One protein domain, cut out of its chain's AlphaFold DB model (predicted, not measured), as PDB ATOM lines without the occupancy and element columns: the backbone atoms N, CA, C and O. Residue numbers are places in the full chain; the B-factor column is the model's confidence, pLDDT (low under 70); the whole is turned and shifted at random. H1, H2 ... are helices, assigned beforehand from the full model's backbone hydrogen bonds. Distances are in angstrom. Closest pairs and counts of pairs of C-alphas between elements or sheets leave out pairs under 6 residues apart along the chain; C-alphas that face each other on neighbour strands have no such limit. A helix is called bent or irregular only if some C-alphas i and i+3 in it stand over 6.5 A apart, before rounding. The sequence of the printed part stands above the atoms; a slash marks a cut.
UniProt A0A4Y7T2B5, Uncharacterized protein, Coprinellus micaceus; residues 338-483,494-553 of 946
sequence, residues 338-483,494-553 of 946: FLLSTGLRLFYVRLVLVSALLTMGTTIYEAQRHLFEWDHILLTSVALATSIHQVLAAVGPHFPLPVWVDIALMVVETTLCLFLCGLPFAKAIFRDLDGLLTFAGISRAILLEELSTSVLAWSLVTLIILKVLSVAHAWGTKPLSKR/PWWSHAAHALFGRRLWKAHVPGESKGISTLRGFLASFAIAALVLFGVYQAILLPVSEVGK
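AT A GLANCE: This is residues 338 to 483 and 494 to 553 of the 946 residues of an uncharacterized protein of Coprinellus micaceus (UniProt A0A4Y7T2B5). Four long helices, H1, H2, H3 and H5, make an up-and-down bundle, each running against the one before it. Short H6 crosses H1 and H2 near one end, short H4 sits at the other end, and long H7 runs outside the bundle, touching no helix. The printed part has 206 residues with seven named helices, H1 to H7 in order, and no named strand: all helix. It is only just compact, close to loose, with a radius of gyration of the C-alphas of 19.9 A and spans of 61 by 44 by 32 A.

HOW THE PARTS SIT: H1, residues 342 to 369, forms a hairpin with H2, residues 374 to 398, at a shallow tilt of 25 degrees; their closest C-alphas, Met 360 and Thr 380, are 5.1 A apart. H2 forms another with H3, residues 403 to 431; closest are the C-alphas of Thr 386 and Glu 413, 6.3 A. H4, residues 435 to 441, and H3 only just touch, with 3 pairs of C-alphas within 8 A, only at the corner; closest are Ile 429 and Leu 436, 7.5 A. H5, residues 444 to 475, touches H1, opposite ways at a shallow tilt of 30 degrees; C-alphas 355 and 456, the closest, are 5.2 A apart. H6, residues 495 to 504, touches residues 391 to 398 of H2 alone; the closest C-alphas, 395 and 499, are 4.8 A apart. H7, residues 518 to 551, is close but not clearly touching H6; the closest C-alphas, 504 and 529, are 6.6 A apart. O i to N i+4 pairs are within hydrogen-bond range throughout H1 and H5, but 18 of 21 in H2, 24 of 25 in H3, 1 of 3 in H4, with 3 of 4 O i to N i+3 pairs, 5 of 6 in H6 and 28 of 30 in H7.

IN THESE COORDINATES: H1, 40.8 A long, begins at C-alpha 342 (157.576, 162.434, 153.955). H2 is irregular, with C-alphas 394 and 397 8.9 A apart. H5 is 46.3 A long; H7, 48.4 A, ends at C-alpha 551 (170.460, 155.125, 191.211).

THE WHOLE: The farthest C-alphas, Asp 434 and Gly 515, are 67.8 A apart. Residues 484 to 493 are not printed; C-alphas 483 and 494 are 18.6 A apart. The H6 to H7 link is long. Residues 397 to 398, 431 to 443, 478 to 483 and 547 to 553 have pLDDT under 70.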
ATOM      1  N   PHE A 338     163.379 156.050 150.261       80.44
ATOM      2  CA  PHE A 338     163.096 156.173 151.693       80.44
ATOM      3  C   PHE A 338     163.653 157.467 152.308       80.44
ATOM      4  O   PHE A 338     162.999 158.051 153.173       80.44
ATOM      5  N   LEU A 339     164.803 157.962 151.824       84.12
ATOM      6  CA  LEU A 339     165.383 159.242 152.257       84.12
ATOM      7  C   LEU A 339     164.553 160.438 151.781       84.12
ATOM      8  O   LEU A 339     164.643 161.525 152.339       84.12
ATOM      9  N   LEU A 340     163.722 160.240 150.761       85.25
ATOM     10  CA  LEU A 340     162.787 161.245 150.261       85.25
ATOM     11  C   LEU A 340     161.380 161.062 150.849       85.25
ATOM     12  O   LEU A 340     160.465 161.800 150.481       85.25
ATOM     13  N   SER A 341     161.183 160.097 151.755       86.44
ATOM     14  CA  SER A 341     159.869 159.833 152.330       86.44
ATOM     15  C   SER A 341     159.433 160.966 153.263       86.44
ATOM     16  O   SER A 341     160.154 161.394 154.169       86.44
ATOM     17  N   THR A 342     158.197 161.430 153.079       81.50
ATOM     18  CA  THR A 342     157.576 162.434 153.955       81.50
ATOM     19  C   THR A 342     157.505 161.943 155.402       81.50
ATOM     20  O   THR A 342     157.658 162.739 156.323       81.50
ATOM     21  N   GLY A 343     157.339 160.630 155.609       79.94
ATOM     22  CA  GLY A 343     157.323 160.006 156.932       79.94
ATOM     23  C   GLY A 343     158.634 160.198 157.696       79.94
ATOM     24  O   GLY A 343     158.599 160.646 158.840       79.94
ATOM     25  N   LEU A 344     159.786 159.950 157.059       83.56
ATOM     26  CA  LEU A 344     161.098 160.144 157.686       83.56
ATOM     27  C   LEU A 344     161.346 161.619 158.025       83.56
ATOM     28  O   LEU A 344     161.794 161.939 159.123       83.56
ATOM     29  N   ARG A 345     160.991 162.536 157.117       86.38
ATOM     30  CA  ARG A 345     161.096 163.978 157.383       86.38
ATOM     31  C   ARG A 345     160.227 164.393 158.571       86.38
ATOM     32  O   ARG A 345     160.699 165.116 159.440       86.38
ATOM     33  N   LEU A 346     158.982 163.920 158.631       82.38
ATOM     34  CA  LEU A 346     158.078 164.202 159.747       82.38
ATOM     35  C   LEU A 346     158.570 163.605 161.061       82.38
ATOM     36  O   LEU A 346     158.441 164.250 162.096       82.38
ATOM     37  N   PHE A 347     159.166 162.416 161.021       84.06
ATOM     38  CA  PHE A 347     159.796 161.808 162.185       84.06
ATOM     39  C   PHE A 347     160.895 162.711 162.761       84.06
ATOM     40  O   PHE A 347     160.850 163.040 163.944       84.06
ATOM     41  N   TYR A 348     161.825 163.189 161.931       87.81
ATOM     42  CA  TYR A 348     162.883 164.081 162.408       87.81
ATOM     43  C   TYR A 348     162.361 165.449 162.854       87.81
ATOM     44  O   TYR A 348     162.863 165.982 163.836       87.81
ATOM     45  N   VAL A 349     161.319 165.993 162.216       87.06
ATOM     46  CA  VAL A 349     160.650 167.214 162.707       87.06
ATOM     47  C   VAL A 349     160.076 166.992 164.110       87.06
ATOM     48  O   VAL A 349     160.284 167.821 164.991       87.06
ATOM     49  N   ARG A 350     159.404 165.859 164.360       85.50
ATOM     50  CA  ARG A 350     158.907 165.508 165.704       85.50
ATOM     51  C   ARG A 350     160.054 165.364 166.705       85.50
ATOM     52  O   ARG A 350     159.940 165.858 167.822       85.50
ATOM     53  N   LEU A 351     161.152 164.723 166.302       85.06
ATOM     54  CA  LEU A 351     162.327 164.531 167.151       85.06
ATOM     55  C   LEU A 351     162.974 165.872 167.529       85.06
ATOM     56  O   LEU A 351     163.301 166.070 168.698       85.06
ATOM     57  N   VAL A 352     163.085 166.810 166.582       89.69
ATOM     58  CA  VAL A 352     163.558 168.180 166.839       89.69
ATOM     59  C   VAL A 352     162.633 168.907 167.812       89.69
ATOM     60  O   VAL A 352     163.114 169.512 168.761       89.69
ATOM     61  N   LEU A 353     161.311 168.812 167.641       87.62
ATOM     62  CA  LEU A 353     160.364 169.472 168.548       87.62
ATOM     63  C   LEU A 353     160.454 168.930 169.977       87.62
ATOM     64  O   LEU A 353     160.519 169.707 170.924       87.62
ATOM     65  N   VAL A 354     160.489 167.605 170.144       85.69
ATOM     66  CA  VAL A 354     160.593 166.987 171.475       85.69
ATOM     67  C   VAL A 354     161.934 167.322 172.125       85.69
ATOM     68  O   VAL A 354     161.958 167.728 173.285       85.69
ATOM     69  N   SER A 355     163.043 167.192 171.394       87.56
ATOM     70  CA  SER A 355     164.374 167.500 171.929       87.56
ATOM     71  C   SER A 355     164.534 168.982 172.263       87.56
ATOM     72  O   SER A 355     165.005 169.288 173.351       87.56
ATOM     73  N   ALA A 356     164.037 169.899 171.429       87.81
ATOM     74  CA  ALA A 356     164.068 171.330 171.717       87.81
ATOM     75  C   ALA A 356     163.222 171.710 172.942       87.81
ATOM     76  O   ALA A 356     163.663 172.525 173.751       87.81
ATOM     77  N   LEU A 357     162.047 171.096 173.138       86.56
ATOM     78  CA  LEU A 357     161.238 171.299 174.346       86.56
ATOM     79  C   LEU A 357     161.927 170.749 175.602       86.56
ATOM     80  O   LEU A 357     161.889 171.401 176.645       86.56
ATOM     81  N   LEU A 358     162.575 169.583 175.512       86.12
ATOM     82  CA  LEU A 358     163.354 169.013 176.616       86.12
ATOM     83  C   LEU A 358     164.566 169.887 176.959       86.12
ATOM     84  O   LEU A 358     164.790 170.176 178.133       86.12
ATOM     85  N   THR A 359     165.300 170.367 175.955       88.00
ATOM     86  CA  THR A 359     166.397 171.328 176.122       88.00
ATOM     87  C   THR A 359     165.899 172.629 176.752       88.00
ATOM     88  O   THR A 359     166.495 173.141 177.693       88.00
ATOM     89  N   MET A 360     164.761 173.159 176.302       87.56
ATOM     90  CA  MET A 360     164.170 174.366 176.880       87.56
ATOM     91  C   MET A 360     163.750 174.148 178.344       87.56
ATOM     92  O   MET A 360     164.031 174.980 179.199       87.56
ATOM     93  N   GLY A 361     163.112 173.020 178.663       85.50
ATOM     94  CA  GLY A 361     162.694 172.701 180.030       85.50
ATOM     95  C   GLY A 361     163.872 172.508 180.989       85.50
ATOM     96  O   GLY A 361     163.844 173.028 182.103       85.50
ATOM     97  N   THR A 362     164.916 171.803 180.549       86.00
ATOM     98  CA  THR A 362     166.138 171.576 181.342       86.00
ATOM     99  C   THR A 362     166.917 172.868 181.564       86.00
ATOM    100  O   THR A 362     167.256 173.174 182.704       86.00
ATOM    101  N   THR A 363     167.087 173.691 180.525       84.56
ATOM    102  CA  THR A 363     167.752 175.000 180.651       84.56
ATOM    103  C   THR A 363     166.997 175.968 181.554       84.56
ATOM    104  O   THR A 363     167.623 176.660 182.349       84.56
ATOM    105  N   ILE A 364     165.659 176.003 181.502       85.06
ATOM    106  CA  ILE A 364     164.854 176.822 182.424       85.06
ATOM    107  C   ILE A 364     165.004 176.320 183.865       85.06
ATOM    108  O   ILE A 364     165.124 177.132 184.784       85.06
ATOM    109  N   TYR A 365     164.998 175.001 184.071       86.31
ATOM    110  CA  TYR A 365     165.178 174.402 185.393       86.31
ATOM    111  C   TYR A 365     166.549 174.747 185.993       86.31
ATOM    112  O   TYR A 365     166.626 175.155 187.152       86.31
ATOM    113  N   GLU A 366     167.620 174.651 185.204       83.50
ATOM    114  CA  GLU A 366     168.965 175.015 185.659       83.50
ATOM    115  C   GLU A 366     169.132 176.530 185.832       83.50
ATOM    116  O   GLU A 366     169.675 176.970 186.847       83.50
ATOM    117  N   ALA A 367     168.557 177.353 184.948       82.19
ATOM    118  CA  ALA A 367     168.560 178.813 185.088       82.19
ATOM    119  C   ALA A 367     167.846 179.295 186.365       82.19
ATOM    120  O   ALA A 367     168.199 180.334 186.926       82.19
ATOM    121  N   GLN A 368     166.851 178.544 186.858       85.94
ATOM    122  CA  GLN A 368     166.230 178.812 188.159       85.94
ATOM    123  C   GLN A 368     167.163 178.505 189.335       85.94
ATOM    124  O   GLN A 368     167.032 179.119 190.396       85.94
ATOM    125  N   ARG A 369     168.087 177.552 189.175       82.62
ATOM    126  CA  ARG A 369     168.982 177.079 190.235       82.62
ATOM    127  C   ARG A 369     170.271 177.892 190.317       82.62
ATOM    128  O   ARG A 369     170.708 178.241 191.414       82.62
ATOM    129  N   HIS A 370     170.854 178.197 189.167       75.62
ATOM    130  CA  HIS A 370     172.080 178.961 189.020       75.62
ATOM    131  C   HIS A 370     171.709 180.324 188.448       75.62
ATOM    132  O   HIS A 370     171.458 180.434 187.256       75.62
ATOM    133  N   LEU A 371     171.588 181.325 189.335       72.81
ATOM    134  CA  LEU A 371     171.324 182.742 189.038       72.81
ATOM    135  C   LEU A 371     171.615 183.109 187.569       72.81
ATOM    136  O   LEU A 371     172.766 183.360 187.243       72.81
ATOM    137  N   PHE A 372     170.570 183.111 186.727       79.06
ATOM    138  CA  PHE A 372     170.546 183.499 185.306       79.06
ATOM    139  C   PHE A 372     171.914 183.823 184.673       79.06
ATOM    140  O   PHE A 372     172.276 184.990 184.498       79.06
ATOM    141  N   GLU A 373     172.663 182.791 184.286       86.19
ATOM    142  CA  GLU A 373     173.817 182.970 183.404       86.19
ATOM    143  C   GLU A 373     173.339 183.186 181.956       86.19
ATOM    144  O   GLU A 373     172.354 182.593 181.503       86.19
ATOM    145  N   TRP A 374     174.022 184.067 181.218       87.06
ATOM    146  CA  TRP A 374     173.646 184.438 179.845       87.06
ATOM    147  C   TRP A 374     173.629 183.249 178.881       87.06
ATOM    148  O   TRP A 374     172.837 183.246 177.937       87.06
ATOM    149  N   ASP A 375     174.453 182.237 179.142       83.19
ATOM    150  CA  ASP A 375     174.561 181.037 178.315       83.19
ATOM    151  C   ASP A 375     173.250 180.237 178.318       83.19
ATOM    152  O   ASP A 375     172.793 179.808 177.258       83.19
ATOM    153  N   HIS A 376     172.570 180.137 179.467       85.56
ATOM    154  CA  HIS A 376     171.263 179.483 179.545       85.56
ATOM    155  C   HIS A 376     170.191 180.275 178.798       85.56
ATOM    156  O   HIS A 376     169.434 179.689 178.032       85.56
ATOM    157  N   ILE A 377     170.156 181.608 178.938       87.69
ATOM    158  CA  ILE A 377     169.212 182.455 178.183       87.69
ATOM    159  C   ILE A 377     169.431 182.272 176.680       87.69
ATOM    160  O   ILE A 377     168.465 182.122 175.925       87.69
ATOM    161  N   LEU A 378     170.692 182.264 176.242       88.94
ATOM    162  CA  LEU A 378     171.048 182.064 174.847       88.94
ATOM    163  C   LEU A 378     170.591 180.683 174.366       88.94
ATOM    164  O   LEU A 378     169.893 180.611 173.355       88.94
ATOM    165  N   LEU A 379     170.890 179.611 175.101       86.81
ATOM    166  CA  LEU A 379     170.497 178.249 174.738       86.81
ATOM    167  C   LEU A 379     168.972 178.072 174.708       86.81
ATOM    168  O   LEU A 379     168.440 177.553 173.727       86.81
ATOM    169  N   THR A 380     168.247 178.584 175.706       88.62
ATOM    170  CA  THR A 380     166.775 178.595 175.723       88.62
ATOM    171  C   THR A 380     166.220 179.381 174.531       88.62
ATOM    172  O   THR A 380     165.281 178.926 173.878       88.62
ATOM    173  N   SER A 381     166.809 180.534 174.192       89.44
ATOM    174  CA  SER A 381     166.368 181.349 173.051       89.44
ATOM    175  C   SER A 381     166.612 180.662 171.704       89.44
ATOM    176  O   SER A 381     165.740 180.705 170.836       89.44
ATOM    177  N   VAL A 382     167.746 179.969 171.543       90.00
ATOM    178  CA  VAL A 382     168.076 179.190 170.341       90.00
ATOM    179  C   VAL A 382     167.145 177.986 170.217       90.00
ATOM    180  O   VAL A 382     166.601 177.758 169.136       90.00
ATOM    181  N   ALA A 383     166.889 177.254 171.305       86.31
ATOM    182  CA  ALA A 383     165.951 176.130 171.312       86.31
ATOM    183  C   ALA A 383     164.515 176.578 170.981       86.31
ATOM    184  O   ALA A 383     163.823 175.924 170.195       86.31
ATOM    185  N   LEU A 384     164.080 177.727 171.509       91.19
ATOM    186  CA  LEU A 384     162.779 178.319 171.198       91.19
ATOM    187  C   LEU A 384     162.690 178.761 169.732       91.19
ATOM    188  O   LEU A 384     161.724 178.416 169.053       91.19
ATOM    189  N   ALA A 385     163.694 179.485 169.231       91.81
ATOM    190  CA  ALA A 385     163.747 179.927 167.838       91.81
ATOM    191  C   ALA A 385     163.734 178.733 166.873       91.81
ATOM    192  O   ALA A 385     162.939 178.726 165.935       91.81
ATOM    193  N   THR A 386     164.519 177.694 167.173       90.19
ATOM    194  CA  THR A 386     164.548 176.434 166.419       90.19
ATOM    195  C   THR A 386     163.180 175.760 166.440       90.19
ATOM    196  O   THR A 386     162.660 175.378 165.398       90.19
ATOM    197  N   SER A 387     162.535 175.662 167.606       86.88
ATOM    198  CA  SER A 387     161.191 175.079 167.715       86.88
ATOM    199  C   SER A 387     160.187 175.831 166.845       86.88
ATOM    200  O   SER A 387     159.471 175.218 166.056       86.88
ATOM    201  N   ILE A 388     160.164 177.165 166.940       88.81
ATOM    202  CA  ILE A 388     159.265 178.017 166.155       88.81
ATOM    203  C   ILE A 388     159.540 177.844 164.662       88.81
ATOM    204  O   ILE A 388     158.604 177.606 163.901       88.81
ATOM    205  N   HIS A 389     160.802 177.914 164.236       91.81
ATOM    206  CA  HIS A 389     161.173 177.734 162.838       91.81
ATOM    207  C   HIS A 389     160.734 176.367 162.309       91.81
ATOM    208  O   HIS A 389     160.103 176.308 161.259       91.81
ATOM    209  N   GLN A 390     160.984 175.278 163.035       88.94
ATOM    210  CA  GLN A 390     160.639 173.933 162.569       88.94
ATOM    211  C   GLN A 390     159.124 173.690 162.559       88.94
ATOM    212  O   GLN A 390     158.628 173.034 161.642       88.94
ATOM    213  N   VAL A 391     158.363 174.273 163.498       84.06
ATOM    214  CA  VAL A 391     156.891 174.296 163.417       84.06
ATOM    215  C   VAL A 391     156.440 175.060 162.173       84.06
ATOM    216  O   VAL A 391     155.632 174.542 161.405       84.06
ATOM    217  N   LEU A 392     156.977 176.259 161.928       86.06
ATOM    218  CA  LEU A 392     156.625 177.071 160.758       86.06
ATOM    219  C   LEU A 392     157.011 176.381 159.441       86.06
ATOM    220  O   LEU A 392     156.235 176.391 158.488       86.06
ATOM    221  N   ALA A 393     158.158 175.704 159.393       84.62
ATOM    222  CA  ALA A 393     158.594 174.916 158.244       84.62
ATOM    223  C   ALA A 393     157.715 173.668 158.026       84.62
ATOM    224  O   ALA A 393     157.549 173.217 156.888       84.62
ATOM    225  N   ALA A 394     157.130 173.111 159.093       80.50
ATOM    226  CA  ALA A 394     156.197 171.987 159.032       80.50
ATOM    227  C   ALA A 394     154.775 172.399 158.614       80.50
ATOM    228  O   ALA A 394     154.071 171.603 157.993       80.50
ATOM    229  N   VAL A 395     154.368 173.641 158.895       77.25
ATOM    230  CA  VAL A 395     153.118 174.253 158.396       77.25
ATOM    231  C   VAL A 395     153.097 174.327 156.862       77.25
ATOM    232  O   VAL A 395     152.032 174.374 156.246       77.25
ATOM    233  N   GLY A 396     154.266 174.228 156.225       73.31
ATOM    234  CA  GLY A 396     154.386 173.978 154.798       73.31
ATOM    235  C   GLY A 396     154.047 175.215 153.957       73.31
ATOM    236  O   GLY A 396     154.510 176.309 154.273       73.31
ATOM    237  N   PRO A 397     153.287 175.077 152.856       65.44
ATOM    238  CA  PRO A 397     153.138 176.115 151.825       65.44
ATOM    239  C   PRO A 397     152.535 177.442 152.314       65.44
ATOM    240  O   PRO A 397     152.706 178.460 151.645       65.44
ATOM    241  N   HIS A 398     151.869 177.461 153.472       69.19
ATOM    242  CA  HIS A 398     151.324 178.687 154.064       69.19
ATOM    243  C   HIS A 398     152.384 179.601 154.688       69.19
ATOM    244  O   HIS A 398     152.124 180.789 154.861       69.19
ATOM    245  N   PHE A 399     153.579 179.081 154.979       75.38
ATOM    246  CA  PHE A 399     154.726 179.883 155.391       75.38
ATOM    247  C   PHE A 399     155.848 179.718 154.356       75.38
ATOM    248  O   PHE A 399     156.800 178.971 154.584       75.38
ATOM    249  N   PRO A 400     155.721 180.351 153.172       70.19
ATOM    250  CA  PRO A 400     156.620 180.123 152.050       70.19
ATOM    251  C   PRO A 400     157.953 180.838 152.284       70.19
ATOM    252  O   PRO A 400     158.270 181.839 151.640       70.19
ATOM    253  N   LEU A 401     158.764 180.316 153.200       84.38
ATOM    254  CA  LEU A 401     160.179 180.635 153.200       84.38
ATOM    255  C   LEU A 401     160.779 180.061 151.911       84.38
ATOM    256  O   LEU A 401     160.572 178.880 151.607       84.38
ATOM    257  N   PRO A 402     161.520 180.865 151.130       88.19
ATOM    258  CA  PRO A 402     162.295 180.330 150.026       88.19
ATOM    259  C   PRO A 402     163.165 179.186 150.546       88.19
ATOM    260  O   PRO A 402     163.821 179.330 151.576       88.19
ATOM    261  N   VAL A 403     163.198 178.061 149.828       87.50
ATOM    262  CA  VAL A 403     163.889 176.836 150.271       87.50
ATOM    263  C   VAL A 403     165.336 177.107 150.706       87.50
ATOM    264  O   VAL A 403     165.817 176.515 151.667       87.50
ATOM    265  N   TRP A 404     166.021 178.048 150.051       89.00
ATOM    266  CA  TRP A 404     167.381 178.468 150.401       89.00
ATOM    267  C   TRP A 404     167.479 179.234 151.728       89.00
ATOM    268  O   TRP A 404     168.459 179.057 152.444       89.00
ATOM    269  N   VAL A 405     166.482 180.062 152.059       91.81
ATOM    270  CA  VAL A 405     166.414 180.791 153.340       91.81
ATOM    271  C   VAL A 405     166.196 179.807 154.479       91.81
ATOM    272  O   VAL A 405     166.873 179.886 155.495       91.81
ATOM    273  N   ASP A 406     165.306 178.843 154.274       91.31
ATOM    274  CA  ASP A 406     165.019 177.783 155.234       91.31
ATOM    275  C   ASP A 406     166.255 176.883 155.460       91.31
ATOM    276  O   ASP A 406     166.682 176.678 156.594       91.31
ATOM    277  N   ILE A 407     166.943 176.458 154.389       92.38
ATOM    278  CA  ILE A 407     168.230 175.742 154.507       92.38
ATOM    279  C   ILE A 407     169.274 176.575 155.258       92.38
ATOM    280  O   ILE A 407     169.956 176.040 156.131       92.38
ATOM    281  N   ALA A 408     169.409 177.867 154.949       94.00
ATOM    282  CA  ALA A 408     170.355 178.739 155.641       94.00
ATOM    283  C   ALA A 408     170.024 178.866 157.136       94.00
ATOM    284  O   ALA A 408     170.929 178.782 157.964       94.00
ATOM    285  N   LEU A 409     168.742 179.004 157.482       93.75
ATOM    286  CA  LEU A 409     168.286 179.092 158.864       93.75
ATOM    287  C   LEU A 409     168.550 177.785 159.624       93.75
ATOM    288  O   LEU A 409     169.137 177.831 160.700       93.75
ATOM    289  N   MET A 410     168.266 176.622 159.023       93.75
ATOM    290  CA  MET A 410     168.617 175.323 159.614       93.75
ATOM    291  C   MET A 410     170.130 175.180 159.839       93.75
ATOM    292  O   MET A 410     170.547 174.657 160.870       93.75
ATOM    293  N   VAL A 411     170.973 175.633 158.900       95.19
ATOM    294  CA  VAL A 411     172.440 175.589 159.056       95.19
ATOM    295  C   VAL A 411     172.887 176.468 160.224       95.19
ATOM    296  O   VAL A 411     173.732 176.037 161.008       95.19
ATOM    297  N   VAL A 412     172.313 177.664 160.377       95.38
ATOM    298  CA  VAL A 412     172.602 178.560 161.507       95.38
ATOM    299  C   VAL A 412     172.179 177.922 162.831       95.38
ATOM    300  O   VAL A 412     172.998 177.855 163.745       95.38
ATOM    301  N   GLU A 413     170.961 177.389 162.918       93.69
ATOM    302  CA  GLU A 413     170.445 176.687 164.104       93.69
ATOM    303  C   GLU A 413     171.312 175.489 164.481       93.69
ATOM    304  O   GLU A 413     171.693 175.335 165.637       93.69
ATOM    305  N   THR A 414     171.687 174.677 163.494       93.56
ATOM    306  CA  THR A 414     172.537 173.498 163.697       93.56
ATOM    307  C   THR A 414     173.925 173.897 164.170       93.56
ATOM    308  O   THR A 414     174.466 173.281 165.080       93.56
ATOM    309  N   THR A 415     174.505 174.946 163.583       93.75
ATOM    310  CA  THR A 415     175.832 175.436 163.975       93.75
ATOM    311  C   THR A 415     175.801 176.010 165.387       93.75
ATOM    312  O   THR A 415     176.709 175.736 166.164       93.75
ATOM    313  N   LEU A 416     174.751 176.759 165.745       93.44
ATOM    314  CA  LEU A 416     174.548 177.272 167.100       93.44
ATOM    315  C   LEU A 416     174.341 176.135 168.104       93.44
ATOM    316  O   LEU A 416     175.001 176.137 169.136       93.44
ATOM    317  N   CYS A 417     173.508 175.137 167.795       90.62
ATOM    318  CA  CYS A 417     173.308 173.975 168.664       90.62
ATOM    319  C   CYS A 417     174.606 173.179 168.846       90.62
ATOM    320  O   CYS A 417     174.993 172.900 169.973       90.62
ATOM    321  N   LEU A 418     175.331 172.874 167.764       90.56
ATOM    322  CA  LEU A 418     176.616 172.171 167.840       90.56
ATOM    323  C   LEU A 418     177.680 172.975 168.589       90.56
ATOM    324  O   LEU A 418     178.502 172.389 169.283       90.56
ATOM    325  N   PHE A 419     177.682 174.302 168.462       91.94
ATOM    326  CA  PHE A 419     178.595 175.164 169.205       91.94
ATOM    327  C   PHE A 419     178.267 175.167 170.702       91.94
ATOM    328  O   PHE A 419     179.171 175.011 171.521       91.94
ATOM    329  N   LEU A 420     176.984 175.282 171.050       87.31
ATOM    330  CA  LEU A 420     176.519 175.290 172.436       87.31
ATOM    331  C   LEU A 420     176.655 173.917 173.117       87.31
ATOM    332  O   LEU A 420     176.994 173.900 174.289       87.31
ATOM    333  N   CYS A 421     176.494 172.793 172.404       85.25
ATOM    334  CA  CYS A 421     176.835 171.451 172.913       85.25
ATOM    335  C   CYS A 421     178.350 171.214 172.963       85.25
ATOM    336  O   CYS A 421     178.894 170.618 173.887       85.25
ATOM    337  N   GLY A 422     179.055 171.641 171.915       82.56
ATOM    338  CA  GLY A 422     180.462 171.317 171.720       82.56
ATOM    339  C   GLY A 422     181.377 172.029 172.708       82.56
ATOM    340  O   GLY A 422     182.390 171.460 173.099       82.56
ATOM    341  N   LEU A 423     181.038 173.248 173.134       82.44
ATOM    342  CA  LEU A 423     181.819 174.010 174.111       82.44
ATOM    343  C   LEU A 423     181.906 173.351 175.498       82.44
ATOM    344  O   LEU A 423     183.033 173.159 175.961       82.44
ATOM    345  N   PRO A 424     180.797 173.005 176.182       78.25
ATOM    346  CA  PRO A 424     180.852 172.337 177.478       78.25
ATOM    347  C   PRO A 424     181.476 170.949 177.359       78.25
ATOM    348  O   PRO A 424     182.347 170.624 178.163       78.25
ATOM    349  N   PHE A 425     181.150 170.184 176.312       77.88
ATOM    350  CA  PHE A 425     181.756 168.874 176.075       77.88
ATOM    351  C   PHE A 425     183.272 168.960 175.848       77.88
ATOM    352  O   PHE A 425     184.042 168.239 176.479       77.88
ATOM    353  N   ALA A 426     183.734 169.889 175.005       77.19
ATOM    354  CA  ALA A 426     185.159 170.118 174.793       77.19
ATOM    355  C   ALA A 426     185.833 170.607 176.078       77.19
ATOM    356  O   ALA A 426     186.897 170.113 176.435       77.19
ATOM    357  N   LYS A 427     185.212 171.533 176.816       79.19
ATOM    358  CA  LYS A 427     185.740 172.017 178.096       79.19
ATOM    359  C   LYS A 427     185.835 170.885 179.122       79.19
ATOM    360  O   LYS A 427     186.828 170.834 179.835       79.19
ATOM    361  N   ALA A 428     184.868 169.972 179.166       72.50
ATOM    362  CA  ALA A 428     184.899 168.795 180.029       72.50
ATOM    363  C   ALA A 428     186.028 167.830 179.633       72.50
ATOM    364  O   ALA A 428     186.795 167.418 180.494       72.50
ATOM    365  N   ILE A 429     186.186 167.533 178.338       75.25
ATOM    366  CA  ILE A 429     187.262 166.658 177.841       75.25
ATOM    367  C   ILE A 429     188.650 167.261 178.079       75.25
ATOM    368  O   ILE A 429     189.572 166.548 178.465       75.25
ATOM    369  N   PHE A 430     188.826 168.559 177.815       77.56
ATOM    370  CA  PHE A 430     190.144 169.194 177.852       77.56
ATOM    371  C   PHE A 430     190.582 169.630 179.249       77.56
ATOM    372  O   PHE A 430     191.783 169.773 179.468       77.56
ATOM    373  N   ARG A 431     189.650 169.890 180.173       69.88
ATOM    374  CA  ARG A 431     190.002 170.453 181.481       69.88
ATOM    375  C   ARG A 431     190.390 169.395 182.508       69.88
ATOM    376  O   ARG A 431     191.110 169.753 183.431       69.88
ATOM    377  N   ASP A 432     189.964 168.141 182.352       60.97
ATOM    378  CA  ASP A 432     190.335 167.088 183.299       60.97
ATOM    379  C   ASP A 432     190.069 165.681 182.722       60.97
ATOM    380  O   ASP A 432     188.933 165.204 182.706       60.97
ATOM    381  N   LEU A 433     191.115 164.985 182.258       58.88
ATOM    382  CA  LEU A 433     191.005 163.563 181.888       58.88
ATOM    383  C   LEU A 433     190.681 162.693 183.119       58.88
ATOM    384  O   LEU A 433     189.959 161.705 182.996       58.88
ATOM    385  N   ASP A 434     191.138 163.111 184.306       56.28
ATOM    386  CA  ASP A 434     190.771 162.509 185.595       56.28
ATOM    387  C   ASP A 434     189.320 162.851 185.993       56.28
ATOM    388  O   ASP A 434     188.641 162.082 186.678       56.28
ATOM    389  N   GLY A 435     188.785 163.952 185.457       52.78
ATOM    390  CA  GLY A 435     187.399 164.381 185.627       52.78
ATOM    391  C   GLY A 435     186.375 163.455 184.975       52.78
ATOM    392  O   GLY A 435     185.210 163.438 185.382       52.78
ATOM    393  N   LEU A 436     186.804 162.643 184.002       52.41
ATOM    394  CA  LEU A 436     185.961 161.664 183.315       52.41
ATOM    395  C   LEU A 436     185.506 160.533 184.259       52.41
ATOM    396  O   LEU A 436     184.440 159.956 184.057       52.41
ATOM    397  N   LEU A 437     186.253 160.272 185.342       50.62
ATOM    398  CA  LEU A 437     185.845 159.380 186.436       50.62
ATOM    399  C   LEU A 437     184.886 160.072 187.420       50.62
ATOM    400  O   LEU A 437     183.906 159.463 187.850       50.62
ATOM    401  N   THR A 438     185.075 161.364 187.712       54.28
ATOM    402  CA  THR A 438     184.069 162.171 188.439       54.28
ATOM    403  C   THR A 438     182.839 162.529 187.603       54.28
ATOM    404  O   THR A 438     181.866 163.039 188.155       54.28
ATOM    405  N   PHE A 439     182.819 162.202 186.306       52.84
ATOM    406  CA  PHE A 439     181.632 162.294 185.450       52.84
ATOM    407  C   PHE A 439     180.468 161.463 186.021       52.84
ATOM    408  O   PHE A 439     179.305 161.826 185.858       52.84
ATOM    409  N   ALA A 440     180.770 160.414 186.801       55.31
ATOM    410  CA  ALA A 440     179.791 159.653 187.582       55.31
ATOM    411  C   ALA A 440     179.062 160.487 188.663       55.31
ATOM    412  O   ALA A 440     177.986 160.102 189.115       55.31
ATOM    413  N   GLY A 441     179.626 161.629 189.070       55.94
ATOM    414  CA  GLY A 441     179.047 162.581 190.022       55.94
ATOM    415  C   GLY A 441     178.345 163.781 189.378       55.94
ATOM    416  O   GLY A 441     177.831 164.634 190.103       55.94
ATOM    417  N   ILE A 442     178.311 163.873 188.042       62.66
ATOM    418  CA  ILE A 442     177.605 164.954 187.348       62.66
ATOM    419  C   ILE A 442     176.121 164.896 187.699       62.66
ATOM    420  O   ILE A 442     175.497 163.831 187.745       62.66
ATOM    421  N   SER A 443     175.548 166.069 187.980       68.00
ATOM    422  CA  SER A 443     174.128 166.168 188.275       68.00
ATOM    423  C   SER A 443     173.344 165.604 187.085       68.00
ATOM    424  O   SER A 443     173.605 165.904 185.923       68.00
ATOM    425  N   ARG A 444     172.362 164.750 187.364       72.31
ATOM    426  CA  ARG A 444     171.541 164.094 186.328       72.31
ATOM    427  C   ARG A 444     170.899 165.073 185.346       72.31
ATOM    428  O   ARG A 444     170.591 164.695 184.224       72.31
ATOM    429  N   ALA A 445     170.679 166.302 185.798       74.75
ATOM    430  CA  ALA A 445     170.137 167.373 184.989       74.75
ATOM    431  C   ALA A 445     171.102 167.785 183.866       74.75
ATOM    432  O   ALA A 445     170.658 167.857 182.726       74.75
ATOM    433  N   ILE A 446     172.407 167.898 184.144       81.12
ATOM    434  CA  ILE A 446     173.429 168.193 183.125       81.12
ATOM    435  C   ILE A 446     173.480 167.076 182.077       81.12
ATOM    436  O   ILE A 446     173.516 167.348 180.884       81.12
ATOM    437  N   LEU A 447     173.414 165.803 182.488       80.75
ATOM    438  CA  LEU A 447     173.431 164.690 181.529       80.75
ATOM    439  C   LEU A 447     172.184 164.686 180.631       80.75
ATOM    440  O   LEU A 447     172.286 164.421 179.436       80.75
ATOM    441  N   LEU A 448     171.009 164.998 181.189       82.00
ATOM    442  CA  LEU A 448     169.772 165.113 180.415       82.00
ATOM    443  C   LEU A 448     169.804 166.315 179.459       82.00
ATOM    444  O   LEU A 448     169.341 166.200 178.324       82.00
ATOM    445  N   GLU A 449     170.361 167.443 179.901       86.19
ATOM    446  CA  GLU A 449     170.570 168.639 179.085       86.19
ATOM    447  C   GLU A 449     171.496 168.327 177.901       86.19
ATOM    448  O   GLU A 449     171.091 168.495 176.751       86.19
ATOM    449  N   GLU A 450     172.670 167.750 178.156       86.19
ATOM    450  CA  GLU A 450     173.646 167.349 177.132       86.19
ATOM    451  C   GLU A 450     173.083 166.304 176.160       86.19
ATOM    452  O   GLU A 450     173.259 166.402 174.944       86.19
ATOM    453  N   LEU A 451     172.339 165.314 176.665       85.75
ATOM    454  CA  LEU A 451     171.697 164.315 175.814       85.75
ATOM    455  C   LEU A 451     170.616 164.953 174.932       85.75
ATOM    456  O   LEU A 451     170.568 164.687 173.731       85.75
ATOM    457  N   SER A 452     169.750 165.798 175.503       88.31
ATOM    458  CA  SER A 452     168.662 166.445 174.759       88.31
ATOM    459  C   SER A 452     169.190 167.380 173.671       88.31
ATOM    460  O   SER A 452     168.723 167.322 172.532       88.31
ATOM    461  N   THR A 453     170.212 168.173 173.991       88.12
ATOM    462  CA  THR A 453     170.847 169.116 173.068       88.12
ATOM    463  C   THR A 453     171.625 168.381 171.972       88.12
ATOM    464  O   THR A 453     171.536 168.748 170.800       88.12
ATOM    465  N   SER A 454     172.287 167.267 172.302       88.00
ATOM    466  CA  SER A 454     172.937 166.396 171.315       88.00
ATOM    467  C   SER A 454     171.926 165.791 170.339       88.00
ATOM    468  O   SER A 454     172.122 165.849 169.123       88.00
ATOM    469  N   VAL A 455     170.814 165.243 170.841       88.12
ATOM    470  CA  VAL A 455     169.732 164.700 169.998       88.12
ATOM    471  C   VAL A 455     169.136 165.797 169.108       88.12
ATOM    472  O   VAL A 455     168.882 165.553 167.923       88.12
ATOM    473  N   LEU A 456     168.967 167.013 169.633       91.75
ATOM    474  CA  LEU A 456     168.523 168.177 168.866       91.75
ATOM    475  C   LEU A 456     169.496 168.505 167.724       91.75
ATOM    476  O   LEU A 456     169.084 168.611 166.570       91.75
ATOM    477  N   ALA A 457     170.795 168.590 168.007       91.81
ATOM    478  CA  ALA A 457     171.803 168.891 166.995       91.81
ATOM    479  C   ALA A 457     171.839 167.831 165.878       91.81
ATOM    480  O   ALA A 457     171.793 168.170 164.694       91.81
ATOM    481  N   TRP A 458     171.851 166.541 166.228       91.56
ATOM    482  CA  TRP A 458     171.884 165.446 165.248       91.56
ATOM    483  C   TRP A 458     170.609 165.344 164.408       91.56
ATOM    484  O   TRP A 458     170.664 165.044 163.208       91.56
ATOM    485  N   SER A 459     169.453 165.617 165.010       92.25
ATOM    486  CA  SER A 459     168.183 165.633 164.285       92.25
ATOM    487  C   SER A 459     168.105 166.805 163.299       92.25
ATOM    488  O   SER A 459     167.672 166.598 162.163       92.25
ATOM    489  N   LEU A 460     168.636 167.982 163.652       92.88
ATOM    490  CA  LEU A 460     168.774 169.116 162.730       92.88
ATOM    491  C   LEU A 460     169.732 168.824 161.566       92.88
ATOM    492  O   LEU A 460     169.373 169.062 160.412       92.88
ATOM    493  N   VAL A 461     170.910 168.242 161.835       94.00
ATOM    494  CA  VAL A 461     171.849 167.803 160.780       94.00
ATOM    495  C   VAL A 461     171.142 166.865 159.804       94.00
ATOM    496  O   VAL A 461     171.245 167.027 158.586       94.00
ATOM    497  N   THR A 462     170.377 165.907 160.326       91.12
ATOM    498  CA  THR A 462     169.667 164.947 159.481       91.12
ATOM    499  C   THR A 462     168.579 165.622 158.648       91.12
ATOM    500  O   THR A 462     168.475 165.348 157.452       91.12
ATOM    501  N   LEU A 463     167.817 166.567 159.213       92.06
ATOM    502  CA  LEU A 463     166.851 167.362 158.446       92.06
ATOM    503  C   LEU A 463     167.512 168.170 157.330       92.06
ATOM    504  O   LEU A 463     166.968 168.206 156.224       92.06
ATOM    505  N   ILE A 464     168.683 168.769 157.572       94.50
ATOM    506  CA  ILE A 464     169.449 169.466 156.531       94.50
ATOM    507  C   ILE A 464     169.795 168.502 155.398       94.50
ATOM    508  O   ILE A 464     169.538 168.823 154.238       94.50
ATOM    509  N   ILE A 465     170.326 167.318 155.715       93.25
ATOM    510  CA  ILE A 465     170.693 166.308 154.712       93.25
ATOM    511  C   ILE A 465     169.464 165.902 153.894       93.25
ATOM    512  O   ILE A 465     169.495 165.976 152.665       93.25
ATOM    513  N   LEU A 466     168.355 165.546 154.551       91.62
ATOM    514  CA  LEU A 466     167.110 165.159 153.878       91.62
ATOM    515  C   LEU A 466     166.582 166.283 152.978       91.62
ATOM    516  O   LEU A 466     166.104 166.036 151.868       91.62
ATOM    517  N   LYS A 467     166.708 167.538 153.414       91.56
ATOM    518  CA  LYS A 467     166.280 168.705 152.643       91.56
ATOM    519  C   LYS A 467     167.170 168.950 151.434       91.56
ATOM    520  O   LYS A 467     166.642 169.138 150.342       91.56
ATOM    521  N   VAL A 468     168.488 168.877 151.589       92.06
ATOM    522  CA  VAL A 468     169.441 168.995 150.475       92.06
ATOM    523  C   VAL A 468     169.211 167.882 149.454       92.06
ATOM    524  O   VAL A 468     169.157 168.172 148.261       92.06
ATOM    525  N   LEU A 469     168.983 166.642 149.896       91.06
ATOM    526  CA  LEU A 469     168.630 165.525 149.011       91.06
ATOM    527  C   LEU A 469     167.312 165.780 148.272       91.06
ATOM    528  O   LEU A 469     167.231 165.531 147.069       91.06
ATOM    529  N   SER A 470     166.301 166.333 148.952       88.88
ATOM    530  CA  SER A 470     165.026 166.691 148.317       88.88
ATOM    531  C   SER A 470     165.187 167.782 147.255       88.88
ATOM    532  O   SER A 470     164.599 167.680 146.179       88.88
ATOM    533  N   VAL A 471     166.043 168.778 147.510       88.94
ATOM    534  CA  VAL A 471     166.366 169.846 146.555       88.94
ATOM    535  C   VAL A 471     167.172 169.301 145.385       88.94
ATOM    536  O   VAL A 471     166.839 169.604 144.247       88.94
ATOM    537  N   ALA A 472     168.180 168.463 145.632       90.12
ATOM    538  CA  ALA A 472     168.980 167.836 144.583       90.12
ATOM    539  C   ALA A 472     168.115 166.959 143.664       90.12
ATOM    540  O   ALA A 472     168.230 167.042 142.443       90.12
ATOM    541  N   HIS A 473     167.189 166.185 144.240       87.62
ATOM    542  CA  HIS A 473     166.217 165.400 143.480       87.62
ATOM    543  C   HIS A 473     165.272 166.293 142.658       87.62
ATOM    544  O   HIS A 473     164.961 165.978 141.508       87.62
ATOM    545  N   ALA A 474     164.834 167.420 143.226       84.50
ATOM    546  CA  ALA A 474     163.999 168.396 142.533       84.50
ATOM    547  C   ALA A 474     164.762 169.190 141.461       84.50
ATOM    548  O   ALA A 474     164.143 169.667 140.522       84.50
ATOM    549  N   TRP A 475     166.087 169.325 141.555       86.50
ATOM    550  CA  TRP A 475     166.877 170.153 140.639       86.50
ATOM    551  C   TRP A 475     166.910 169.603 139.206       86.50
ATOM    552  O   TRP A 475     167.051 170.367 138.255       86.50
ATOM    553  N   GLY A 476     166.764 168.282 139.053       81.31
ATOM    554  CA  GLY A 476     166.701 167.611 137.750       81.31
ATOM    555  C   GLY A 476     165.313 167.624 137.106       81.31
ATOM    556  O   GLY A 476     165.176 167.357 135.915       81.31
ATOM    557  N   THR A 477     164.269 167.931 137.869       76.81
ATOM    558  CA  THR A 477     162.946 168.221 137.318       76.81
ATOM    559  C   THR A 477     162.832 169.747 137.176       76.81
ATOM    560  O   THR A 477     163.627 170.494 137.736       76.81
ATOM    561  N   LYS A 478     161.857 170.288 136.442       66.44
ATOM    562  CA  LYS A 478     161.633 171.750 136.375       66.44
ATOM    563  C   LYS A 478     160.717 172.336 137.499       66.44
ATOM    564  O   LYS A 478     159.893 173.176 137.152       66.44
ATOM    565  N   PRO A 479     160.755 171.966 138.809       53.03
ATOM    566  CA  PRO A 479     159.792 172.457 139.789       53.03
ATOM    567  C   PRO A 479     160.355 173.485 140.780       53.03
ATOM    568  O   PRO A 479     159.625 173.861 141.684       53.03
ATOM    569  N   LEU A 480     161.595 173.981 140.661       55.06
ATOM    570  CA  LEU A 480     162.106 174.974 141.630       55.06
ATOM    571  C   LEU A 480     161.273 176.274 141.675       55.06
ATOM    572  O   LEU A 480     161.323 176.983 142.675       55.06
ATOM    573  N   SER A 481     160.479 176.562 140.637       55.97
ATOM    574  CA  SER A 481     159.478 177.639 140.641       55.97
ATOM    575  C   SER A 481     158.032 177.152 140.734       55.97
ATOM    576  O   SER A 481     157.134 177.983 140.873       55.97
ATOM    577  N   LYS A 482     157.776 175.842 140.627       49.88
ATOM    578  CA  LYS A 482     156.418 175.317 140.742       49.88
ATOM    579  C   LYS A 482     156.102 175.313 142.229       49.88
ATOM    580  O   LYS A 482     156.562 174.440 142.965       49.88
ATOM    581  N   ARG A 483     155.387 176.354 142.680       53.97
ATOM    582  CA  ARG A 483     154.744 176.350 143.997       53.97
ATOM    583  C   ARG A 483     154.060 174.994 144.136       53.97
ATOM    584  O   ARG A 483     153.576 174.448 143.148       53.97
ATOM    585  N   PRO A 494     142.105 175.240 157.553       80.69
ATOM    586  CA  PRO A 494     142.958 176.088 158.367       80.69
ATOM    587  C   PRO A 494     144.423 175.676 158.194       80.69
ATOM    588  O   PRO A 494     144.749 174.492 158.265       80.69
ATOM    589  N   TRP A 495     145.310 176.655 158.029       76.25
ATOM    590  CA  TRP A 495     146.739 176.444 157.760       76.25
ATOM    591  C   TRP A 495     147.435 175.501 158.759       76.25
ATOM    592  O   TRP A 495     148.355 174.771 158.398       76.25
ATOM    593  N   TRP A 496     146.977 175.472 160.014       79.38
ATOM    594  CA  TRP A 496     147.519 174.605 161.061       79.38
ATOM    595  C   TRP A 496     147.117 173.129 160.897       79.38
ATOM    596  O   TRP A 496     147.818 172.252 161.400       79.38
ATOM    597  N   SER A 497     146.029 172.830 160.176       80.44
ATOM    598  CA  SER A 497     145.496 171.472 160.000       80.44
ATOM    599  C   SER A 497     146.513 170.552 159.331       80.44
ATOM    600  O   SER A 497     146.654 169.401 159.729       80.44
ATOM    601  N   HIS A 498     147.300 171.070 158.388       76.06
ATOM    602  CA  HIS A 498     148.357 170.306 157.729       76.06
ATOM    603  C   HIS A 498     149.459 169.875 158.702       76.06
ATOM    604  O   HIS A 498     149.777 168.687 158.770       76.06
ATOM    605  N   ALA A 499     149.998 170.805 159.496       74.19
ATOM    606  CA  ALA A 499     151.004 170.488 160.510       74.19
ATOM    607  C   ALA A 499     150.447 169.520 161.562       74.19
ATOM    608  O   ALA A 499     151.089 168.535 161.917       74.19
ATOM    609  N   ALA A 500     149.214 169.757 162.005       78.00
ATOM    610  CA  ALA A 500     148.524 168.936 162.987       78.00
ATOM    611  C   ALA A 500     148.282 167.498 162.485       78.00
ATOM    612  O   ALA A 500     148.594 166.527 163.179       78.00
ATOM    613  N   HIS A 501     147.826 167.344 161.238       80.88
ATOM    614  CA  HIS A 501     147.701 166.054 160.557       80.88
ATOM    615  C   HIS A 501     149.044 165.350 160.403       80.88
ATOM    616  O   HIS A 501     149.114 164.124 160.478       80.88
ATOM    617  N   ALA A 502     150.108 166.108 160.163       71.50
ATOM    618  CA  ALA A 502     151.431 165.557 159.953       71.50
ATOM    619  C   ALA A 502     152.099 165.132 161.273       71.50
ATOM    620  O   ALA A 502     152.815 164.132 161.304       71.50
ATOM    621  N   LEU A 503     151.836 165.836 162.378       70.62
ATOM    622  CA  LEU A 503     152.374 165.532 163.708       70.62
ATOM    623  C   LEU A 503     151.584 164.441 164.439       70.62
ATOM    624  O   LEU A 503     152.194 163.569 165.049       70.62
ATOM    625  N   PHE A 504     150.257 164.441 164.333       78.94
ATOM    626  CA  PHE A 504     149.392 163.560 165.129       78.94
ATOM    627  C   PHE A 504     148.558 162.589 164.277       78.94
ATOM    628  O   PHE A 504     147.838 161.748 164.801       78.94
ATOM    629  N   GLY A 505     148.689 162.643 162.949       80.94
ATOM    630  CA  GLY A 505     147.904 161.829 162.020       80.94
ATOM    631  C   GLY A 505     146.549 162.463 161.700       80.94
ATOM    632  O   GLY A 505     145.990 163.207 162.495       80.94
ATOM    633  N   ARG A 506     145.986 162.172 160.518       84.44
ATOM    634  CA  ARG A 506     144.716 162.779 160.056       84.44
ATOM    635  C   ARG A 506     143.498 162.370 160.887       84.44
ATOM    636  O   ARG A 506     142.553 163.143 160.986       84.44
ATOM    637  N   ARG A 507     143.497 161.160 161.461       86.44
ATOM    638  CA  ARG A 507     142.318 160.604 162.151       86.44
ATOM    639  C   ARG A 507     141.900 161.455 163.355       86.44
ATOM    640  O   ARG A 507     140.718 161.726 163.497       86.44
ATOM    641  N   LEU A 508     142.844 161.977 164.139       87.44
ATOM    642  CA  LEU A 508     142.531 162.793 165.323       87.44
ATOM    643  C   LEU A 508     141.748 164.081 165.014       87.44
ATOM    644  O   LEU A 508     141.007 164.573 165.863       87.44
ATOM    645  N   TRP A 509     141.875 164.594 163.792       88.94
ATOM    646  CA  TRP A 509     141.341 165.894 163.386       88.94
ATOM    647  C   TRP A 509     140.142 165.791 162.438       88.94
ATOM    648  O   TRP A 509     139.486 166.793 162.171       88.94
ATOM    649  N   LYS A 510     139.831 164.593 161.926       89.50
ATOM    650  CA  LYS A 510     138.629 164.370 161.115       89.50
ATOM    651  C   LYS A 510     137.390 164.365 162.004       89.50
ATOM    652  O   LYS A 510     137.373 163.656 163.013       89.50
ATOM    653  N   ALA A 511     136.350 165.091 161.595       90.00
ATOM    654  CA  ALA A 511     135.019 164.948 162.179       90.00
ATOM    655  C   ALA A 511     134.617 163.467 162.141       90.00
ATOM    656  O   ALA A 511     134.705 162.838 161.087       90.00
ATOM    657  N   HIS A 512     134.282 162.902 163.297       87.56
ATOM    658  CA  HIS A 512     133.840 161.507 163.395       87.56
ATOM    659  C   HIS A 512     132.330 161.398 163.539       87.56
ATOM    660  O   HIS A 512     131.769 160.361 163.205       87.56
ATOM    661  N   VAL A 513     131.676 162.455 164.021       90.69
ATOM    662  CA  VAL A 513     130.219 162.494 164.123       90.69
ATOM    663  C   VAL A 513     129.679 163.369 162.989       90.69
ATOM    664  O   VAL A 513     130.165 164.492 162.807       90.69
ATOM    665  N   PRO A 514     128.700 162.900 162.195       90.44
ATOM    666  CA  PRO A 514     128.037 163.755 161.217       90.44
ATOM    667  C   PRO A 514     127.410 164.958 161.936       90.44
ATOM    668  O   PRO A 514     126.679 164.805 162.910       90.44
ATOM    669  N   GLY A 515     127.745 166.169 161.485       93.31
ATOM    670  CA  GLY A 515     127.342 167.414 162.148       93.31
ATOM    671  C   GLY A 515     128.295 167.910 163.247       93.31
ATOM    672  O   GLY A 515     128.052 168.973 163.817       93.31
ATOM    673  N   GLU A 516     129.400 167.210 163.527       93.06
ATOM    674  CA  GLU A 516     130.437 167.706 164.436       93.06
ATOM    675  C   GLU A 516     131.000 169.033 163.913       93.06
ATOM    676  O   GLU A 516     131.536 169.124 162.803       93.06
ATOM    677  N   SER A 517     130.884 170.088 164.722       94.69
ATOM    678  CA  SER A 517     131.424 171.385 164.335       94.69
ATOM    679  C   SER A 517     132.949 171.305 164.190       94.69
ATOM    680  O   SER A 517     133.645 170.584 164.915       94.69
ATOM    681  N   LYS A 518     133.509 172.102 163.271       86.62
ATOM    682  CA  LYS A 518     134.970 172.211 163.099       86.62
ATOM    683  C   LYS A 518     135.678 172.571 164.414       86.62
ATOM    684  O   LYS A 518     136.804 172.143 164.633       86.62
ATOM    685  N   GLY A 519     135.014 173.319 165.300       91.06
ATOM    686  CA  GLY A 519     135.546 173.672 166.617       91.06
ATOM    687  C   GLY A 519     135.722 172.463 167.538       91.06
ATOM    688  O   GLY A 519     136.785 172.313 168.135       91.06
ATOM    689  N   ILE A 520     134.723 171.575 167.609       90.75
ATOM    690  CA  ILE A 520     134.760 170.386 168.479       90.75
ATOM    691  C   ILE A 520     135.823 169.391 167.998       90.75
ATOM    692  O   ILE A 520     136.659 168.963 168.794       90.75
ATOM    693  N   SER A 521     135.868 169.104 166.693       87.88
ATOM    694  CA  SER A 521     136.880 168.199 166.120       87.88
ATOM    695  C   SER A 521     138.306 168.724 166.317       87.88
ATOM    696  O   SER A 521     139.210 167.959 166.659       87.88
ATOM    697  N   THR A 522     138.497 170.042 166.189       84.31
ATOM    698  CA  THR A 522     139.768 170.718 166.484       84.31
ATOM    699  C   THR A 522     140.136 170.597 167.962       84.31
ATOM    700  O   THR A 522     141.253 170.193 168.282       84.31
ATOM    701  N   LEU A 523     139.206 170.905 168.871       88.19
ATOM    702  CA  LEU A 523     139.427 170.824 170.316       88.19
ATOM    703  C   LEU A 523     139.796 169.400 170.748       88.19
ATOM    704  O   LEU A 523     140.745 169.218 171.507       88.19
ATOM    705  N   ARG A 524     139.097 168.388 170.225       91.31
ATOM    706  CA  ARG A 524     139.408 166.976 170.472       91.31
ATOM    707  C   ARG A 524     140.806 166.620 169.972       91.31
ATOM    708  O   ARG A 524     141.556 165.986 170.707       91.31
ATOM    709  N   GLY A 525     141.172 167.054 168.764       85.44
ATOM    710  CA  GLY A 525     142.517 166.864 168.222       85.44
ATOM    711  C   GLY A 525     143.595 167.456 169.133       85.44
ATOM    712  O   GLY A 525     144.581 166.781 169.432       85.44
ATOM    713  N   PHE A 526     143.378 168.665 169.662       81.94
ATOM    714  CA  PHE A 526     144.280 169.296 170.632       81.94
ATOM    715  C   PHE A 526     144.355 168.545 171.965       81.94
ATOM    716  O   PHE A 526     145.458 168.272 172.435       81.94
ATOM    717  N   LEU A 527     143.215 168.184 172.561       80.62
ATOM    718  CA  LEU A 527     143.167 167.450 173.830       80.62
ATOM    719  C   LEU A 527     143.845 166.082 173.718       80.62
ATOM    720  O   LEU A 527     144.649 165.724 174.574       80.62
ATOM    721  N   ALA A 528     143.580 165.346 172.639       82.12
ATOM    722  CA  ALA A 528     144.224 164.066 172.377       82.12
ATOM    723  C   ALA A 528     145.735 164.225 172.156       82.12
ATOM    724  O   ALA A 528     146.521 163.458 172.704       82.12
ATOM    725  N   SER A 529     146.156 165.251 171.413       78.88
ATOM    726  CA  SER A 529     147.577 165.552 171.200       78.88
ATOM    727  C   SER A 529     148.291 165.883 172.513       78.88
ATOM    728  O   SER A 529     149.383 165.376 172.766       78.88
ATOM    729  N   PHE A 530     147.658 166.684 173.376       76.94
ATOM    730  CA  PHE A 530     148.167 167.003 174.709       76.94
ATOM    731  C   PHE A 530     148.246 165.758 175.600       76.94
ATOM    732  O   PHE A 530     149.267 165.539 176.245       76.94
ATOM    733  N   ALA A 531     147.215 164.908 175.594       74.62
ATOM    734  CA  ALA A 531     147.199 163.661 176.354       74.62
ATOM    735  C   ALA A 531     148.305 162.695 175.900       74.62
ATOM    736  O   ALA A 531     149.025 162.154 176.735       74.62
ATOM    737  N   ILE A 532     148.501 162.529 174.587       79.25
ATOM    738  CA  ILE A 532     149.589 161.713 174.028       79.25
ATOM    739  C   ILE A 532     150.949 162.288 174.439       79.25
ATOM    740  O   ILE A 532     151.814 161.543 174.893       79.25
ATOM    741  N   ALA A 533     151.141 163.607 174.341       75.44
ATOM    742  CA  ALA A 533     152.381 164.254 174.764       75.44
ATOM    743  C   ALA A 533     152.649 164.066 176.268       75.44
ATOM    744  O   ALA A 533     153.769 163.733 176.654       75.44
ATOM    745  N   ALA A 534     151.626 164.217 177.114       71.44
ATOM    746  CA  ALA A 534     151.721 164.004 178.555       71.44
ATOM    747  C   ALA A 534     152.040 162.543 178.903       71.44
ATOM    748  O   ALA A 534     152.880 162.303 179.764       71.44
ATOM    749  N   LEU A 535     151.437 161.570 178.211       75.12
ATOM    750  CA  LEU A 535     151.730 160.145 178.390       75.12
ATOM    751  C   LEU A 535     153.165 159.797 177.989       75.12
ATOM    752  O   LEU A 535     153.835 159.064 178.711       75.12
ATOM    753  N   VAL A 536     153.660 160.350 176.880       75.62
ATOM    754  CA  VAL A 536     155.056 160.170 176.457       75.62
ATOM    755  C   VAL A 536     156.010 160.778 177.485       75.62
ATOM    756  O   VAL A 536     156.951 160.110 177.909       75.62
ATOM    757  N   LEU A 537     155.754 162.011 177.934       73.25
ATOM    758  CA  LEU A 537     156.561 162.670 178.966       73.25
ATOM    759  C   LEU A 537     156.532 161.899 180.287       73.25
ATOM    760  O   LEU A 537     157.574 161.720 180.911       73.25
ATOM    761  N   PHE A 538     155.364 161.400 180.694       72.44
ATOM    762  CA  PHE A 538     155.214 160.566 181.881       72.44
ATOM    763  C   PHE A 538     155.961 159.239 181.737       72.44
ATOM    764  O   PHE A 538     156.641 158.832 182.673       72.44
ATOM    765  N   GLY A 539     155.907 158.592 180.570       74.44
ATOM    766  CA  GLY A 539     156.663 157.369 180.286       74.44
ATOM    767  C   GLY A 539     158.176 157.592 180.351       74.44
ATOM    768  O   GLY A 539     158.884 156.830 181.005       74.44
ATOM    769  N   VAL A 540     158.670 158.679 179.750       73.50
ATOM    770  CA  VAL A 540     160.080 159.093 179.849       73.50
ATOM    771  C   VAL A 540     160.458 159.387 181.302       73.50
ATOM    772  O   VAL A 540     161.507 158.940 181.771       73.50
ATOM    773  N   TYR A 541     159.599 160.090 182.040       75.06
ATOM    774  CA  TYR A 541     159.825 160.380 183.450       75.06
ATOM    775  C   TYR A 541     159.897 159.098 184.282       75.06
ATOM    776  O   TYR A 541     160.872 158.897 184.992       75.06
ATOM    777  N   GLN A 542     158.915 158.207 184.170       78.25
ATOM    778  CA  GLN A 542     158.824 156.996 184.988       78.25
ATOM    779  C   GLN A 542     159.928 155.987 184.703       78.25
ATOM    780  O   GLN A 542     160.343 155.273 185.606       78.25
ATOM    781  N   ALA A 543     160.406 155.906 183.467       70.75
ATOM    782  CA  ALA A 543     161.302 154.823 183.094       70.75
ATOM    783  C   ALA A 543     162.743 155.226 182.839       70.75
ATOM    784  O   ALA A 543     163.632 154.381 182.913       70.75
ATOM    785  N   ILE A 544     162.985 156.499 182.540       73.19
ATOM    786  CA  ILE A 544     164.342 157.017 182.394       73.19
ATOM    787  C   ILE A 544     164.657 157.870 183.610       73.19
ATOM    788  O   ILE A 544     165.583 157.559 184.355       73.19
ATOM    789  N   LEU A 545     163.870 158.917 183.855       70.12
ATOM    790  CA  LEU A 545     164.225 159.890 184.884       70.12
ATOM    791  C   LEU A 545     164.095 159.324 186.292       70.12
ATOM    792  O   LEU A 545     164.998 159.555 187.083       70.12
ATOM    793  N   LEU A 546     163.042 158.570 186.613       73.81
ATOM    794  CA  LEU A 546     162.807 158.051 187.957       73.81
ATOM    795  C   LEU A 546     163.867 157.010 188.355       73.81
ATOM    796  O   LEU A 546     164.492 157.221 189.396       73.81
ATOM    797  N   PRO A 547     164.203 155.989 187.537       68.19
ATOM    798  CA  PRO A 547     165.246 155.032 187.894       68.19
ATOM    799  C   PRO A 547     166.613 155.704 187.945       68.19
ATOM    800  O   PRO A 547     167.356 155.517 188.908       68.19
ATOM    801  N   VAL A 548     166.921 156.585 186.983       66.88
ATOM    802  CA  VAL A 548     168.135 157.406 187.051       66.88
ATOM    803  C   VAL A 548     168.129 158.220 188.335       66.88
ATOM    804  O   VAL A 548     169.176 158.282 188.972       66.88
ATOM    805  N   SER A 549     166.977 158.766 188.762       63.94
ATOM    806  CA  SER A 549     166.785 159.554 189.989       63.94
ATOM    807  C   SER A 549     166.942 158.747 191.289       63.94
ATOM    808  O   SER A 549     167.292 159.301 192.341       63.94
ATOM    809  N   GLU A 550     166.794 157.434 191.210       63.47
ATOM    810  CA  GLU A 550     166.988 156.512 192.323       63.47
ATOM    811  C   GLU A 550     168.434 156.010 192.393       63.47
ATOM    812  O   GLU A 550     169.002 156.020 193.474       63.47
ATOM    813  N   VAL A 551     169.102 155.734 191.267       61.66
ATOM    814  CA  VAL A 551     170.460 155.125 191.211       61.66
ATOM    815  C   VAL A 551     171.567 155.908 191.951       61.66
ATOM    816  O   VAL A 551     172.547 155.344 192.418       61.66
ATOM    817  N   GLY A 552     171.406 157.213 192.094       56.12
ATOM    818  CA  GLY A 552     172.328 158.155 192.740       56.12
ATOM    819  C   GLY A 552     171.896 158.594 194.142       56.12
ATOM    820  O   GLY A 552     172.639 159.303 194.814       56.12
ATOM    821  N   LYS A 553     170.720 158.168 194.622       52.53
ATOM    822  CA  LYS A 553     170.465 158.120 196.063       52.53
ATOM    823  C   LYS A 553     170.897 156.734 196.481       52.53
ATOM    824  O   LYS A 553     170.273 155.772 196.065       52.53
TER     825      LYS A 553